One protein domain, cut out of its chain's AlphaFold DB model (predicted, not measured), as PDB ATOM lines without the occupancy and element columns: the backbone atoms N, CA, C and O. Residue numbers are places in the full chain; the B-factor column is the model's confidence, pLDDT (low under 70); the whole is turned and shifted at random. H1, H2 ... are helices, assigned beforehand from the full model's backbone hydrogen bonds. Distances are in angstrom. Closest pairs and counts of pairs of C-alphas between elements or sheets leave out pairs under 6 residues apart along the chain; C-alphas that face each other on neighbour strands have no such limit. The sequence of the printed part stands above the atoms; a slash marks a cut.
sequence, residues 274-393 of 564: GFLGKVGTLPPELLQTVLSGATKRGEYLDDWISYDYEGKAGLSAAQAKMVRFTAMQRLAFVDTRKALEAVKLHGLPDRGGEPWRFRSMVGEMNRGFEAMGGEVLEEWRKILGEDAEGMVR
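This is residues 274 to 393 of the 564 residues of an uncharacterized protein of Verrucomicrobiaceae bacterium (UniProt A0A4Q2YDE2). This is an elongated, all-helix body: H3, H4, H5 and H6 form an up-and-down bundle, each running against the one before, with H3 in the middle. H1 and H2 pack on H3 toward one end, and short H7 crosses H5 toward the other. The printed part has 120 residues, with seven named helices, H1 to H7, and no named strand. It is compact, with a radius of gyration of the C-alphas of 14.3 A, and spans 44 by 27 by 21 A.

Find C-alpha 284 at (94.195, 142.469, 227.951); from there H1 runs 21.1 A to residue 297. H2 follows at residues 301 to 306. H3, residues 317 to 334, is 25.5 A long; H4 is residues 336 to 346, and H5, residues 355 to 370, measures 21.8 A. H6 is residues 374 to 384, and H7, residues 386 to 392, ends at C-alpha 392, (96.088, 174.462, 237.956).

Look at Thr 295 and Ala 327, closest C-alphas of H1 and H3 at 5.0 A: these touch at a shallow tilt of 13 degrees, the same way. H3 and H4 form a hairpin, closest at C-alphas 332 and 339, 5.2 A. H5 and H6 form another, closest at C-alphas 369 and 377, 5.0 A. H5 and H7 touch about perpendicular, at 83 degrees, closest at C-alphas 359 and 391, 6.5 A. In H2, H4, H5 and H6 every O i to N i+4 pair is within hydrogen-bond range; H1 has 7 of 10, H3 12 of 14, and H7 1 of 3, beside 3 of 4 O i to N i+3 pairs.

The farthest C-alphas, Thr 281 and Gly 374, are 44.1 A apart. The printed part has no cut and no long link. Confidence is under 70 at residues 292 to 299, 352 to 353, 371 to 372 and 387 to 393.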
ATOM      1  N   GLY A 274      80.840 149.112 216.186       73.88
ATOM      2  CA  GLY A 274      81.405 147.910 215.573       73.88
ATOM      3  C   GLY A 274      82.703 147.455 216.235       73.88
ATOM      4  O   GLY A 274      82.911 146.254 216.404       73.88
ATOM      5  N   PHE A 275      83.553 148.396 216.654       77.44
ATOM      6  CA  PHE A 275      84.776 148.087 217.394       77.44
ATOM      7  C   PHE A 275      84.490 147.684 218.847       77.44
ATOM      8  O   PHE A 275      84.928 146.628 219.294       77.44
ATOM      9  N   LEU A 276      83.733 148.504 219.577       77.56
ATOM     10  CA  LEU A 276      83.379 148.331 220.982       77.56
ATOM     11  C   LEU A 276      82.703 146.979 221.215       77.56
ATOM     12  O   LEU A 276      83.076 146.271 222.147       77.56
ATOM     13  N   GLY A 277      81.817 146.552 220.307       77.88
ATOM     14  CA  GLY A 277      81.206 145.219 220.341       77.88
ATOM     15  C   GLY A 277      82.197 144.048 220.254       77.88
ATOM     16  O   GLY A 277      81.834 142.928 220.601       77.88
ATOM     17  N   LYS A 278      83.442 144.293 219.832       79.12
ATOM     18  CA  LYS A 278      84.527 143.304 219.733       79.12
ATOM     19  C   LYS A 278      85.619 143.505 220.786       79.12
ATOM     20  O   LYS A 278      86.549 142.718 220.864       79.12
ATOM     21  N   VAL A 279      85.519 144.519 221.646       79.81
ATOM     22  CA  VAL A 279      86.548 144.819 222.660       79.81
ATOM     23  C   VAL A 279      86.750 143.663 223.637       79.81
ATOM     24  O   VAL A 279      87.884 143.387 224.010       79.81
ATOM     25  N   GLY A 280      85.679 142.950 223.998       78.81
ATOM     26  CA  GLY A 280      85.767 141.772 224.868       78.81
ATOM     27  C   GLY A 280      86.500 140.578 224.245       78.81
ATOM     28  O   GLY A 280      86.800 139.626 224.957       78.81
ATOM     29  N   THR A 281      86.795 140.608 222.940       81.31
ATOM     30  CA  THR A 281      87.592 139.568 222.271       81.31
ATOM     31  C   THR A 281      89.078 139.913 222.212       81.31
ATOM     32  O   THR A 281      89.853 139.092 221.736       81.31
ATOM     33  N   LEU A 282      89.485 141.114 222.643       82.19
ATOM     34  CA  LEU A 282      90.883 141.537 222.619       82.19
ATOM     35  C   LEU A 282      91.633 141.020 223.856       82.19
ATOM     36  O   LEU A 282      91.129 141.164 224.974       82.19
ATOM     37  N   PRO A 283      92.869 140.521 223.701       79.38
ATOM     38  CA  PRO A 283      93.735 140.211 224.829       79.38
ATOM     39  C   PRO A 283      93.993 141.455 225.697       79.38
ATOM     40  O   PRO A 283      94.122 142.559 225.149       79.38
ATOM     41  N   PRO A 284      94.090 141.327 227.035       77.12
ATOM     42  CA  PRO A 284      94.195 142.469 227.951       77.12
ATOM     43  C   PRO A 284      95.326 143.463 227.626       77.12
ATOM     44  O   PRO A 284      95.159 144.680 227.759       77.12
ATOM     45  N   GLU A 285      96.472 142.958 227.184       74.44
ATOM     46  CA  GLU A 285      97.655 143.720 226.779       74.44
ATOM     47  C   GLU A 285      97.432 144.538 225.497       74.44
ATOM     48  O   GLU A 285      97.847 145.701 225.390       74.44
ATOM     49  N   LEU A 286      96.714 143.964 224.534       75.50
ATOM     50  CA  LEU A 286      96.366 144.625 223.281       75.50
ATOM     51  C   LEU A 286      95.273 145.650 223.498       75.50
ATOM     52  O   LEU A 286      95.337 146.755 222.965       75.50
ATOM     53  N   LEU A 287      94.321 145.309 224.354       78.31
ATOM     54  CA  LEU A 287      93.226 146.162 224.741       78.31
ATOM     55  C   LEU A 287      93.738 147.507 225.282       78.31
ATOM     56  O   LEU A 287      93.332 148.552 224.782       78.31
ATOM     57  N   GLN A 288      94.718 147.528 226.193       73.75
ATOM     58  CA  GLN A 288      95.309 148.799 226.645       73.75
ATOM     59  C   GLN A 288      95.948 149.614 225.511       73.75
ATOM     60  O   GLN A 288      95.724 150.827 225.412       73.75
ATOM     61  N   THR A 289      96.725 148.958 224.647       75.44
ATOM     62  CA  THR A 289      97.414 149.604 223.520       75.44
ATOM     63  C   THR A 289      96.407 150.258 222.580       75.44
ATOM     64  O   THR A 289      96.492 151.453 222.280       75.44
ATOM     65  N   VAL A 290      95.398 149.488 222.194       70.50
ATOM     66  CA  VAL A 290      94.307 149.891 221.319       70.50
ATOM     67  C   VAL A 290      93.530 151.066 221.901       70.50
ATOM     68  O   VAL A 290      93.344 152.075 221.221       70.50
ATOM     69  N   LEU A 291      93.122 150.985 223.164       71.56
ATOM     70  CA  LEU A 291      92.313 152.023 223.798       71.56
ATOM     71  C   LEU A 291      93.087 153.332 223.956       71.56
ATOM     72  O   LEU A 291      92.515 154.406 223.776       71.56
ATOM     73  N   SER A 292      94.397 153.262 224.208       69.00
ATOM     74  CA  SER A 292      95.258 154.449 224.271       69.00
ATOM     75  C   SER A 292      95.446 155.141 222.911       69.00
ATOM     76  O   SER A 292      95.706 156.345 222.857       69.00
ATOM     77  N   GLY A 293      95.339 154.394 221.807       67.38
ATOM     78  CA  GLY A 293      95.481 154.902 220.442       67.38
ATOM     79  C   GLY A 293      94.160 155.370 219.831       67.38
ATOM     80  O   GLY A 293      94.099 156.450 219.245       67.38
ATOM     81  N   ALA A 294      93.092 154.586 219.992       59.56
ATOM     82  CA  ALA A 294      91.784 154.844 219.394       59.56
ATOM     83  C   ALA A 294      91.144 156.131 219.939       59.56
ATOM     84  O   ALA A 294      90.675 156.965 219.167       59.56
ATOM     85  N   THR A 295      91.247 156.353 221.249       57.09
ATOM     86  CA  THR A 295      90.742 157.560 221.926       57.09
ATOM     87  C   THR A 295      91.435 158.854 221.482       57.09
ATOM     88  O   THR A 295      90.866 159.932 221.631       57.09
ATOM     89  N   LYS A 296      92.624 158.792 220.858       61.19
ATOM     90  CA  LYS A 296      93.339 159.984 220.359       61.19
ATOM     91  C   LYS A 296      92.738 160.582 219.086       61.19
ATOM     92  O   LYS A 296      93.048 161.731 218.764       61.19
ATOM     93  N   ARG A 297      91.880 159.865 218.351       58.84
ATOM     94  CA  ARG A 297      91.334 160.369 217.075       58.84
ATOM     95  C   ARG A 297      90.208 161.384 217.228       58.84
ATOM     96  O   ARG A 297      90.007 162.183 216.326       58.84
ATOM     97  N   GLY A 298      89.566 161.455 218.390       62.59
ATOM     98  CA  GLY A 298      88.547 162.470 218.669       62.59
ATOM     99  C   GLY A 298      87.203 162.243 217.973       62.59
ATOM    100  O   GLY A 298      86.260 162.991 218.212       62.59
ATOM    101  N   GLU A 299      87.096 161.208 217.148       64.38
ATOM    102  CA  GLU A 299      85.847 160.797 216.523       64.38
ATOM    103  C   GLU A 299      85.058 159.922 217.503       64.38
ATOM    104  O   GLU A 299      85.618 159.044 218.164       64.38
ATOM    105  N   TYR A 300      83.757 160.202 217.611       73.56
ATOM    106  CA  TYR A 300      82.790 159.449 218.413       73.56
ATOM    107  C   TYR A 300      83.109 159.285 219.909       73.56
ATOM    108  O   TYR A 300      82.827 158.258 220.526       73.56
ATOM    109  N   LEU A 301      83.713 160.299 220.517       80.94
ATOM    110  CA  LEU A 301      84.109 160.268 221.927       80.94
ATOM    111  C   LEU A 301      82.947 159.959 222.888       80.94
ATOM    112  O   LEU A 301      83.177 159.338 223.922       80.94
ATOM    113  N   ASP A 302      81.715 160.318 222.520       80.44
ATOM    114  CA  ASP A 302      80.502 160.015 223.289       80.44
ATOM    115  C   ASP A 302      80.272 158.496 223.427       80.44
ATOM    116  O   ASP A 302      79.971 158.004 224.521       80.44
ATOM    117  N   ASP A 303      80.497 157.730 222.355       83.19
ATOM    118  CA  ASP A 303      80.390 156.266 222.374       83.19
ATOM    119  C   ASP A 303      81.471 155.664 223.278       83.19
ATOM    120  O   ASP A 303      81.201 154.781 224.091       83.19
ATOM    121  N   TRP A 304      82.698 156.192 223.205       83.56
ATOM    122  CA  TRP A 304      83.805 155.743 224.051       83.56
ATOM    123  C   TRP A 304      83.589 156.047 225.533       83.56
ATOM    124  O   TRP A 304      84.085 155.315 226.384       83.56
ATOM    125  N   ILE A 305      82.888 157.118 225.876       86.44
ATOM    126  CA  ILE A 305      82.635 157.479 227.274       86.44
ATOM    127  C   ILE A 305      81.509 156.619 227.850       86.44
ATOM    128  O   ILE A 305      81.653 156.055 228.938       86.44
ATOM    129  N   SER A 306      80.422 156.478 227.093       86.50
ATOM    130  CA  SER A 306      79.202 155.795 227.529       86.50
ATOM    131  C   SER A 306      79.279 154.266 227.477       86.50
ATOM    132  O   SER A 306      78.417 153.594 228.047       86.50
ATOM    133  N   TYR A 307      80.303 153.693 226.838       85.75
ATOM    134  CA  TYR A 307      80.418 152.245 226.716       85.75
ATOM    135  C   TYR A 307      80.580 151.530 228.067       85.75
ATOM    136  O   TYR A 307      81.342 151.937 228.958       85.75
ATOM    137  N   ASP A 308      79.872 150.410 228.206       86.19
ATOM    138  CA  ASP A 308      79.967 149.515 229.356       86.19
ATOM    139  C   ASP A 308      81.184 148.590 229.222       86.19
ATOM    140  O   ASP A 308      81.092 147.431 228.819       86.19
ATOM    141  N   TYR A 309      82.357 149.131 229.542       83.69
ATOM    142  CA  TYR A 309      83.611 148.389 229.475       83.69
ATOM    143  C   TYR A 309      83.692 147.222 230.460       83.69
ATOM    144  O   TYR A 309      84.349 146.227 230.171       83.69
ATOM    145  N   GLU A 310      83.056 147.344 231.621       87.19
ATOM    146  CA  GLU A 310      83.160 146.345 232.685       87.19
ATOM    147  C   GLU A 310      82.264 145.148 232.369       87.19
ATOM    148  O   GLU A 310      82.737 144.013 232.364       87.19
ATOM    149  N   GLY A 311      81.001 145.395 232.008       86.38
ATOM    150  CA  GLY A 311      80.060 144.337 231.656       86.38
ATOM    151  C   GLY A 311      80.299 143.757 230.264       86.38
ATOM    152  O   GLY A 311      80.393 142.541 230.110       86.38
ATOM    153  N   LYS A 312      80.411 144.606 229.233       81.69
ATOM    154  CA  LYS A 312      80.469 144.139 227.834       81.69
ATOM    155  C   LYS A 312      81.876 143.844 227.327       81.69
ATOM    156  O   LYS A 312      82.024 142.995 226.454       81.69
ATOM    157  N   ALA A 313      82.898 144.541 227.826       79.31
ATOM    158  CA  ALA A 313      84.289 144.288 227.435       79.31
ATOM    159  C   ALA A 313      85.099 143.499 228.472       79.31
ATOM    160  O   ALA A 313      86.247 143.167 228.193       79.31
ATOM    161  N   GLY A 314      84.534 143.201 229.647       81.56
ATOM    162  CA  GLY A 314      85.235 142.460 230.697       81.56
ATOM    163  C   GLY A 314      86.455 143.191 231.268       81.56
ATOM    164  O   GLY A 314      87.333 142.559 231.853       81.56
ATOM    165  N   LEU A 315      86.546 144.511 231.089       82.44
ATOM    166  CA  LEU A 315      87.624 145.304 231.663       82.44
ATOM    167  C   LEU A 315      87.466 145.433 233.172       82.44
ATOM    168  O   LEU A 315      86.361 145.588 233.686       82.44
ATOM    169  N   SER A 316      88.589 145.474 233.890       85.00
ATOM    170  CA  SER A 316      88.556 145.923 235.283       85.00
ATOM    171  C   SER A 316      88.064 147.370 235.363       85.00
ATOM    172  O   SER A 316      88.319 148.175 234.460       85.00
ATOM    173  N   ALA A 317      87.443 147.743 236.483       85.50
ATOM    174  CA  ALA A 317      87.008 149.117 236.730       85.50
ATOM    175  C   ALA A 317      88.144 150.141 236.518       85.50
ATOM    176  O   ALA A 317      87.928 151.213 235.959       85.50
ATOM    177  N   ALA A 318      89.384 149.792 236.888       81.25
ATOM    178  CA  ALA A 318      90.555 150.643 236.671       81.25
ATOM    179  C   ALA A 318      90.880 150.841 235.178       81.25
ATOM    180  O   ALA A 318      91.118 151.970 234.743       81.25
ATOM    181  N   GLN A 319      90.854 149.769 234.379       79.19
ATOM    182  CA  GLN A 319      91.066 149.852 232.930       79.19
ATOM    183  C   GLN A 319      89.938 150.633 232.253       79.19
ATOM    184  O   GLN A 319      90.218 151.564 231.504       79.19
ATOM    185  N   ALA A 320      88.678 150.317 232.564       84.56
ATOM    186  CA  ALA A 320      87.507 151.027 232.058       84.56
ATOM    187  C   ALA A 320      87.594 152.536 232.334       84.56
ATOM    188  O   ALA A 320      87.379 153.362 231.444       84.56
ATOM    189  N   LYS A 321      87.996 152.905 233.556       83.62
ATOM    190  CA  LYS A 321      88.218 154.298 233.954       83.62
ATOM    191  C   LYS A 321      89.329 154.962 233.138       83.62
ATOM    192  O   LYS A 321      89.155 156.105 232.730       83.62
ATOM    193  N   MET A 322      90.425 154.260 232.840       79.38
ATOM    194  CA  MET A 322      91.516 154.777 232.000       79.38
ATOM    195  C   MET A 322      91.077 155.035 230.548       79.38
ATOM    196  O   MET A 322      91.466 156.048 229.958       79.38
ATOM    197  N   VAL A 323      90.244 154.164 229.968       80.88
ATOM    198  CA  VAL A 323      89.691 154.383 228.617       80.88
ATOM    199  C   VAL A 323      88.823 155.621 228.589       80.88
ATOM    200  O   VAL A 323      89.074 156.532 227.798       80.88
ATOM    201  N   ARG A 324      87.829 155.663 229.484       86.12
ATOM    202  CA  ARG A 324      86.905 156.792 229.604       86.12
ATOM    203  C   ARG A 324      87.684 158.077 229.842       86.12
ATOM    204  O   ARG A 324      87.394 159.085 229.217       86.12
ATOM    205  N   PHE A 325      88.721 158.024 230.672       83.56
ATOM    206  CA  PHE A 325      89.603 159.154 230.926       83.56
ATOM    207  C   PHE A 325      90.336 159.637 229.672       83.56
ATOM    208  O   PHE A 325      90.355 160.833 229.403       83.56
ATOM    209  N   THR A 326      90.911 158.735 228.877       80.94
ATOM    210  CA  THR A 326      91.619 159.134 227.649       80.94
ATOM    211  C   THR A 326      90.643 159.721 226.621       80.94
ATOM    212  O   THR A 326      90.957 160.713 225.963       80.94
ATOM    213  N   ALA A 327      89.425 159.174 226.539       84.12
ATOM    214  CA  ALA A 327      88.345 159.734 225.727       84.12
ATOM    215  C   ALA A 327      87.906 161.122 226.230       84.12
ATOM    216  O   ALA A 327      87.802 162.045 225.431       84.12
ATOM    217  N   MET A 328      87.732 161.304 227.544       86.06
ATOM    218  CA  MET A 328      87.410 162.595 228.168       86.06
ATOM    219  C   MET A 328      88.506 163.635 227.939       86.06
ATOM    220  O   MET A 328      88.200 164.775 227.601       86.06
ATOM    221  N   GLN A 329      89.781 163.250 228.056       81.75
ATOM    222  CA  GLN A 329      90.904 164.129 227.745       81.75
ATOM    223  C   GLN A 329      90.839 164.596 226.295       81.75
ATOM    224  O   GLN A 329      91.034 165.778 226.028       81.75
ATOM    225  N   ARG A 330      90.541 163.697 225.349       81.81
ATOM    226  CA  ARG A 330      90.390 164.092 223.949       81.81
ATOM    227  C   ARG A 330      89.141 164.942 223.727       81.81
ATOM    228  O   ARG A 330      89.206 165.900 222.962       81.81
ATOM    229  N   LEU A 331      88.050 164.635 224.422       82.50
ATOM    230  CA  LEU A 331      86.804 165.392 224.367       82.50
ATOM    231  C   LEU A 331      87.000 166.802 224.895       82.50
ATOM    232  O   LEU A 331      86.458 167.726 224.315       82.50
ATOM    233  N   ALA A 332      87.864 167.000 225.888       81.12
ATOM    234  CA  ALA A 332      88.199 168.327 226.383       81.12
ATOM    235  C   ALA A 332      88.775 169.250 225.295       81.12
ATOM    236  O   ALA A 332      88.518 170.450 225.347       81.12
ATOM    237  N   PHE A 333      89.487 168.701 224.298       75.06
ATOM    238  CA  PHE A 333      90.003 169.465 223.151       75.06
ATOM    239  C   PHE A 333      88.943 169.801 222.098       75.06
ATOM    240  O   PHE A 333      89.150 170.731 221.324       75.06
ATOM    241  N   VAL A 334      87.877 169.004 221.994       75.06
ATOM    242  CA  VAL A 334      86.900 169.102 220.894       75.06
ATOM    243  C   VAL A 334      85.573 169.697 221.378       75.06
ATOM    244  O   VAL A 334      85.026 170.588 220.742       75.06
ATOM    245  N   ASP A 335      85.071 169.242 222.527       80.12
ATOM    246  CA  ASP A 335      83.860 169.724 223.194       80.12
ATOM    247  C   ASP A 335      84.017 169.657 224.724       80.12
ATOM    248  O   ASP A 335      83.648 168.689 225.398       80.12
ATOM    249  N   THR A 336      84.581 170.717 225.296       82.62
ATOM    250  CA  THR A 336      84.908 170.780 226.724       82.62
ATOM    251  C   THR A 336      83.671 170.672 227.631       82.62
ATOM    252  O   THR A 336      83.772 170.145 228.741       82.62
ATOM    253  N   ARG A 337      82.476 171.094 227.182       81.62
ATOM    254  CA  ARG A 337      81.243 170.956 227.979       81.62
ATOM    255  C   ARG A 337      80.831 169.495 228.102       81.62
ATOM    256  O   ARG A 337      80.567 169.039 229.212       81.62
ATOM    257  N   LYS A 338      80.849 168.743 227.000       84.75
ATOM    258  CA  LYS A 338      80.590 167.300 227.065       84.75
ATOM    259  C   LYS A 338      81.648 166.567 227.889       84.75
ATOM    260  O   LYS A 338      81.318 165.639 228.619       84.75
ATOM    261  N   ALA A 339      82.908 167.007 227.838       86.00
ATOM    262  CA  ALA A 339      83.948 166.460 228.708       86.00
ATOM    263  C   ALA A 339      83.630 166.687 230.197       86.00
ATOM    264  O   ALA A 339      83.817 165.780 231.005       86.00
ATOM    265  N   LEU A 340      83.099 167.860 230.565       85.81
ATOM    266  CA  LEU A 340      82.637 168.135 231.929       85.81
ATOM    267  C   LEU A 340      81.489 167.213 232.346       85.81
ATOM    268  O   LEU A 340      81.520 166.646 233.436       85.81
ATOM    269  N   GLU A 341      80.479 167.064 231.489       88.62
ATOM    270  CA  GLU A 341      79.338 166.172 231.727       88.62
ATOM    271  C   GLU A 341      79.798 164.721 231.906       88.62
ATOM    272  O   GLU A 341      79.365 164.044 232.839       88.62
ATOM    273  N   ALA A 342      80.751 164.275 231.088       87.94
ATOM    274  CA  ALA A 342      81.367 162.962 231.209       87.94
ATOM    275  C   ALA A 342      82.111 162.782 232.541       87.94
ATOM    276  O   ALA A 342      81.963 161.739 233.182       87.94
ATOM    277  N   VAL A 343      82.858 163.793 233.004       88.81
ATOM    278  CA  VAL A 343      83.511 163.730 234.322       88.81
ATOM    279  C   VAL A 343      82.480 163.700 235.449       88.81
ATOM    280  O   VAL A 343      82.662 162.947 236.402       88.81
ATOM    281  N   LYS A 344      81.386 164.464 235.364       87.94
ATOM    282  CA  LYS A 344      80.310 164.403 236.370       87.94
ATOM    283  C   LYS A 344      79.684 163.014 236.440       87.94
ATOM    284  O   LYS A 344      79.407 162.525 237.530       87.94
ATOM    285  N   LEU A 345      79.474 162.388 235.283       88.44
ATOM    286  CA  LEU A 345      78.831 161.085 235.184       88.44
ATOM    287  C   LEU A 345      79.740 159.937 235.646       88.44
ATOM    288  O   LEU A 345      79.272 159.015 236.312       88.44
ATOM    289  N   HIS A 346      81.029 159.979 235.304       85.75
ATOM    290  CA  HIS A 346      81.954 158.855 235.509       85.75
ATOM    291  C   HIS A 346      83.022 159.091 236.587       85.75
ATOM    292  O   HIS A 346      83.771 158.172 236.931       85.75
ATOM    293  N   GLY A 347      83.089 160.303 237.135       86.00
ATOM    294  CA  GLY A 347      84.100 160.731 238.094       86.00
ATOM    295  C   GLY A 347      85.488 160.934 237.478       86.00
ATOM    296  O   GLY A 347      85.800 160.491 236.370       86.00
ATOM    297  N   LEU A 348      86.366 161.592 238.236       80.88
ATOM    298  CA  LEU A 348      87.785 161.712 237.892       80.88
ATOM    299  C   LEU A 348      88.512 160.378 238.114       80.88
ATOM    300  O   LEU A 348      88.174 159.658 239.061       80.88
ATOM    301  N   PRO A 349      89.525 160.025 237.298       74.06
ATOM    302  CA  PRO A 349      90.396 158.882 237.571       74.06
ATOM    303  C   PRO A 349      91.093 159.047 238.921       74.06
ATOM    304  O   PRO A 349      91.252 160.155 239.430       74.06
ATOM    305  N   ASP A 350      91.511 157.923 239.498       77.38
ATOM    306  CA  ASP A 350      92.318 157.978 240.711       77.38
ATOM    307  C   ASP A 350      93.682 158.631 240.413       77.38
ATOM    308  O   ASP A 350      94.288 158.388 239.364       77.38
ATOM    309  N   ARG A 351      94.163 159.477 241.328       71.94
ATOM    310  CA  ARG A 351      95.363 160.311 241.137       71.94
ATOM    311  C   ARG A 351      96.656 159.485 241.115       71.94
ATOM    312  O   ARG A 351      97.666 159.952 240.589       71.94
ATOM    313  N   GLY A 352      96.634 158.274 241.678       69.38
ATOM    314  CA  GLY A 352      97.823 157.445 241.900       69.38
ATOM    315  C   GLY A 352      98.392 156.727 240.670       69.38
ATOM    316  O   GLY A 352      99.550 156.326 240.705       69.38
ATOM    317  N   GLY A 353      97.619 156.564 239.588       66.81
ATOM    318  CA  GLY A 353      98.034 155.739 238.443       66.81
ATOM    319  C   GLY A 353      99.039 156.419 237.509       66.81
ATOM    320  O   GLY A 353     100.098 155.870 237.228       66.81
ATOM    321  N   GLU A 354      98.721 157.628 237.034       72.56
ATOM    322  CA  GLU A 354      99.584 158.408 236.131       72.56
ATOM    323  C   GLU A 354      99.404 159.929 236.359       72.56
ATOM    324  O   GLU A 354      98.656 160.592 235.629       72.56
ATOM    325  N   PRO A 355     100.103 160.532 237.343       75.56
ATOM    326  CA  PRO A 355      99.922 161.941 237.717       75.56
ATOM    327  C   PRO A 355     100.136 162.935 236.569       75.56
ATOM    328  O   PRO A 355      99.540 164.010 236.543       75.56
ATOM    329  N   TRP A 356     100.997 162.607 235.600       75.75
ATOM    330  CA  TRP A 356     101.244 163.458 234.434       75.75
ATOM    331  C   TRP A 356     100.054 163.486 233.465       75.75
ATOM    332  O   TRP A 356      99.748 164.554 232.942       75.75
ATOM    333  N   ARG A 357      99.346 162.362 233.267       70.50
ATOM    334  CA  ARG A 357      98.136 162.314 232.433       70.50
ATOM    335  C   ARG A 357      97.002 163.078 233.078       70.50
ATOM    336  O   ARG A 357      96.361 163.880 232.408       70.50
ATOM    337  N   PHE A 358      96.808 162.876 234.383       78.50
ATOM    338  CA  PHE A 358      95.844 163.643 235.165       78.50
ATOM    339  C   PHE A 358      96.116 165.144 235.041       78.50
ATOM    340  O   PHE A 358      95.234 165.888 234.632       78.50
ATOM    341  N   ARG A 359      97.362 165.582 235.277       79.88
ATOM    342  CA  ARG A 359      97.765 166.986 235.100       79.88
ATOM    343  C   ARG A 359      97.565 167.491 233.675       79.88
ATOM    344  O   ARG A 359      97.094 168.606 233.506       79.88
ATOM    345  N   SER A 360      97.896 166.690 232.663       76.06
ATOM    346  CA  SER A 360      97.686 167.059 231.263       76.06
ATOM    347  C   SER A 360      96.202 167.261 230.969       76.06
ATOM    348  O   SER A 360      95.844 168.315 230.466       76.06
ATOM    349  N   MET A 361      95.328 166.325 231.354       79.19
ATOM    350  CA  MET A 361      93.882 166.491 231.194       79.19
ATOM    351  C   MET A 361      93.374 167.714 231.953       79.19
ATOM    352  O   MET A 361      92.667 168.517 231.365       79.19
ATOM    353  N   VAL A 362      93.746 167.882 233.225       82.62
ATOM    354  CA  VAL A 362      93.332 169.042 234.025       82.62
ATOM    355  C   VAL A 362      93.792 170.345 233.378       82.62
ATOM    356  O   VAL A 362      93.010 171.282 233.308       82.62
ATOM    357  N   GLY A 363      95.015 170.396 232.849       81.81
ATOM    358  CA  GLY A 363      95.529 171.548 232.113       81.81
ATOM    359  C   GLY A 363      94.755 171.828 230.823       81.81
ATOM    360  O   GLY A 363      94.414 172.975 230.562       81.81
ATOM    361  N   GLU A 364      94.437 170.802 230.030       74.38
ATOM    362  CA  GLU A 364      93.621 170.956 228.814       74.38
ATOM    363  C   GLU A 364      92.176 171.353 229.119       74.38
ATOM    364  O   GLU A 364      91.631 172.245 228.478       74.38
ATOM    365  N   MET A 365      91.570 170.736 230.130       79.62
ATOM    366  CA  MET A 365      90.227 171.064 230.592       79.62
ATOM    367  C   MET A 365      90.176 172.481 231.152       79.62
ATOM    368  O   MET A 365      89.300 173.233 230.760       79.62
ATOM    369  N   ASN A 366      91.141 172.891 231.982       80.75
ATOM    370  CA  ASN A 366      91.245 174.270 232.460       80.75
ATOM    371  C   ASN A 366      91.340 175.254 231.300       80.75
ATOM    372  O   ASN A 366      90.557 176.195 231.266       80.75
ATOM    373  N   ARG A 367      92.220 174.993 230.322       74.81
ATOM    374  CA  ARG A 367      92.315 175.819 229.112       74.81
ATOM    375  C   ARG A 367      90.976 175.917 228.395       74.81
ATOM    376  O   ARG A 367      90.571 177.017 228.052       74.81
ATOM    377  N   GLY A 368      90.283 174.792 228.212       72.56
ATOM    378  CA  GLY A 368      88.958 174.739 227.591       72.56
ATOM    379  C   GLY A 368      87.835 175.365 228.432       72.56
ATOM    380  O   GLY A 368      86.850 175.835 227.873       72.56
ATOM    381  N   PHE A 369      87.964 175.414 229.759       78.19
ATOM    382  CA  PHE A 369      86.966 175.989 230.664       78.19
ATOM    383  C   PHE A 369      87.146 177.488 230.884       78.19
ATOM    384  O   PHE A 369      86.151 178.203 230.858       78.19
ATOM    385  N   GLU A 370      88.379 177.976 231.033       74.12
ATOM    386  CA  GLU A 370      88.703 179.415 231.034       74.12
ATOM    387  C   GLU A 370      88.144 180.082 229.779       74.12
ATOM    388  O   GLU A 370      87.464 181.101 229.825       74.12
ATOM    389  N   ALA A 371      88.340 179.383 228.674       67.81
ATOM    390  CA  ALA A 371      87.752 179.603 227.381       67.81
ATOM    391  C   ALA A 371      86.209 179.785 227.365       67.81
ATOM    392  O   ALA A 371      85.679 180.575 226.584       67.81
ATOM    393  N   MET A 372      85.458 179.035 228.168       67.81
ATOM    394  CA  MET A 372      83.986 179.037 228.145       67.81
ATOM    395  C   MET A 372      83.347 179.956 229.200       67.81
ATOM    396  O   MET A 372      82.118 179.965 229.311       67.81
ATOM    397  N   GLY A 373      84.149 180.706 229.963       76.12
ATOM    398  CA  GLY A 373      83.687 181.637 230.993       76.12
ATOM    399  C   GLY A 373      83.658 181.060 232.418       76.12
ATOM    400  O   GLY A 373      83.829 179.862 232.658       76.12
ATOM    401  N   GLY A 374      83.442 181.949 233.395       75.38
ATOM    402  CA  GLY A 374      83.671 181.677 234.822       75.38
ATOM    403  C   GLY A 374      82.820 180.564 235.443       75.38
ATOM    404  O   GLY A 374      83.343 179.792 236.238       75.38
ATOM    405  N   GLU A 375      81.546 180.424 235.067       80.25
ATOM    406  CA  GLU A 375      80.634 179.450 235.696       80.25
ATOM    407  C   GLU A 375      81.077 177.996 235.464       80.25
ATOM    408  O   GLU A 375      81.118 177.189 236.395       80.25
ATOM    409  N   VAL A 376      81.479 177.663 234.231       74.62
ATOM    410  CA  VAL A 376      81.929 176.306 233.887       74.62
ATOM    411  C   VAL A 376      83.268 175.995 234.560       74.62
ATOM    412  O   VAL A 376      83.497 174.878 235.026       74.62
ATOM    413  N   LEU A 377      84.138 177.001 234.668       77.25
ATOM    414  CA  LEU A 377      85.406 176.892 235.377       77.25
ATOM    415  C   LEU A 377      85.212 176.707 236.888       77.25
ATOM    416  O   LEU A 377      85.911 175.902 237.498       77.25
ATOM    417  N   GLU A 378      84.265 177.414 237.503       82.69
ATOM    418  CA  GLU A 378      83.918 177.230 238.916       82.69
ATOM    419  C   GLU A 378      83.359 175.836 239.185       82.69
ATOM    420  O   GLU A 378      83.732 175.193 240.166       82.69
ATOM    421  N   GLU A 379      82.487 175.347 238.307       84.88
ATOM    422  CA  GLU A 379      81.948 173.998 238.418       84.88
ATOM    423  C   GLU A 379      83.045 172.936 238.291       84.88
ATOM    424  O   GLU A 379      83.118 172.005 239.095       84.88
ATOM    425  N   TRP A 380      83.960 173.116 237.341       85.12
ATOM    426  CA  TRP A 380      85.130 172.263 237.202       85.12
ATOM    427  C   TRP A 380      86.039 172.293 238.440       85.12
ATOM    428  O   TRP A 380      86.462 171.242 238.926       85.12
ATOM    429  N   ARG A 381      86.289 173.475 239.015       84.75
ATOM    430  CA  ARG A 381      87.065 173.624 240.259       84.75
ATOM    431  C   ARG A 381      86.408 172.907 241.438       84.75
ATOM    432  O   ARG A 381      87.106 172.242 242.200       84.75
ATOM    433  N   LYS A 382      85.077 172.965 241.553       87.50
ATOM    434  CA  LYS A 382      84.327 172.210 242.574       87.50
ATOM    435  C   LYS A 382      84.528 170.700 242.432       87.50
ATOM    436  O   LYS A 382      84.684 170.021 243.440       87.50
ATOM    437  N   ILE A 383      84.561 170.180 241.201       85.00
ATOM    438  CA  ILE A 383      84.811 168.753 240.925       85.00
ATOM    439  C   ILE A 383      86.251 168.356 241.282       85.00
ATOM    440  O   ILE A 383      86.494 167.256 241.775       85.00
ATOM    441  N   LEU A 384      87.211 169.245 241.030       83.06
ATOM    442  CA  LEU A 384      88.628 168.996 241.272       83.06
ATOM    443  C   LEU A 384      89.026 169.005 242.763       83.06
ATOM    444  O   LEU A 384      89.944 168.267 243.147       83.06
ATOM    445  N   GLY A 385      88.332 169.802 243.584       86.81
ATOM    446  CA  GLY A 385      88.614 169.992 245.011       86.81
ATOM    447  C   GLY A 385      89.861 170.846 245.295       86.81
ATOM    448  O   GLY A 385      90.590 171.233 244.382       86.81
ATOM    449  N   GLU A 386      90.124 171.125 246.578       76.19
ATOM    450  CA  GLU A 386      91.177 172.061 247.034       76.19
ATOM    451  C   GLU A 386      92.601 171.641 246.615       76.19
ATOM    452  O   GLU A 386      93.400 172.468 246.181       76.19
ATOM    453  N   ASP A 387      92.919 170.344 246.641       62.69
ATOM    454  CA  ASP A 387      94.264 169.840 246.307       62.69
ATOM    455  C   ASP A 387      94.685 170.075 244.846       62.69
ATOM    456  O   ASP A 387      95.870 170.039 244.503       62.69
ATOM    457  N   ALA A 388      93.718 170.252 243.948       64.56
ATOM    458  CA  ALA A 388      93.977 170.388 242.524       64.56
ATOM    459  C   ALA A 388      94.313 171.830 242.119       64.56
ATOM    460  O   ALA A 388      94.909 172.019 241.057       64.56
ATOM    461  N   GLU A 389      94.023 172.833 242.959       61.28
ATOM    462  CA  GLU A 389      94.412 174.232 242.714       61.28
ATOM    463  C   GLU A 389      95.932 174.382 242.543       61.28
ATOM    464  O   GLU A 389      96.397 175.170 241.714       61.28
ATOM    465  N   GLY A 390      96.720 173.554 243.239       66.56
ATOM    466  CA  GLY A 390      98.173 173.482 243.062       66.56
ATOM    467  C   GLY A 390      98.611 172.936 241.696       66.56
ATOM    468  O   GLY A 390      99.693 173.271 241.221       66.56
ATOM    469  N   MET A 391      97.772 172.133 241.029       62.78
ATOM    470  CA  MET A 391      98.019 171.597 239.682       62.78
ATOM    471  C   MET A 391      97.497 172.510 238.566       62.78
ATOM    472  O   MET A 391      97.988 172.429 237.442       62.78
ATOM    473  N   VAL A 392      96.543 173.396 238.869       59.19
ATOM    474  CA  VAL A 392      96.088 174.462 237.956       59.19
ATOM    475  C   VAL A 392      97.208 175.479 237.703       59.19
ATOM    476  O   VAL A 392      97.305 176.038 236.616       59.19
ATOM    477  N   ARG A 393      98.112 175.660 238.674       55.59
ATOM    478  CA  ARG A 393      99.268 176.563 238.596       55.59
ATOM    479  C   ARG A 393     100.533 175.922 238.018       55.59
ATOM    480  O   ARG A 393     101.622 176.265 238.465       55.59
TER     481      ARG A 393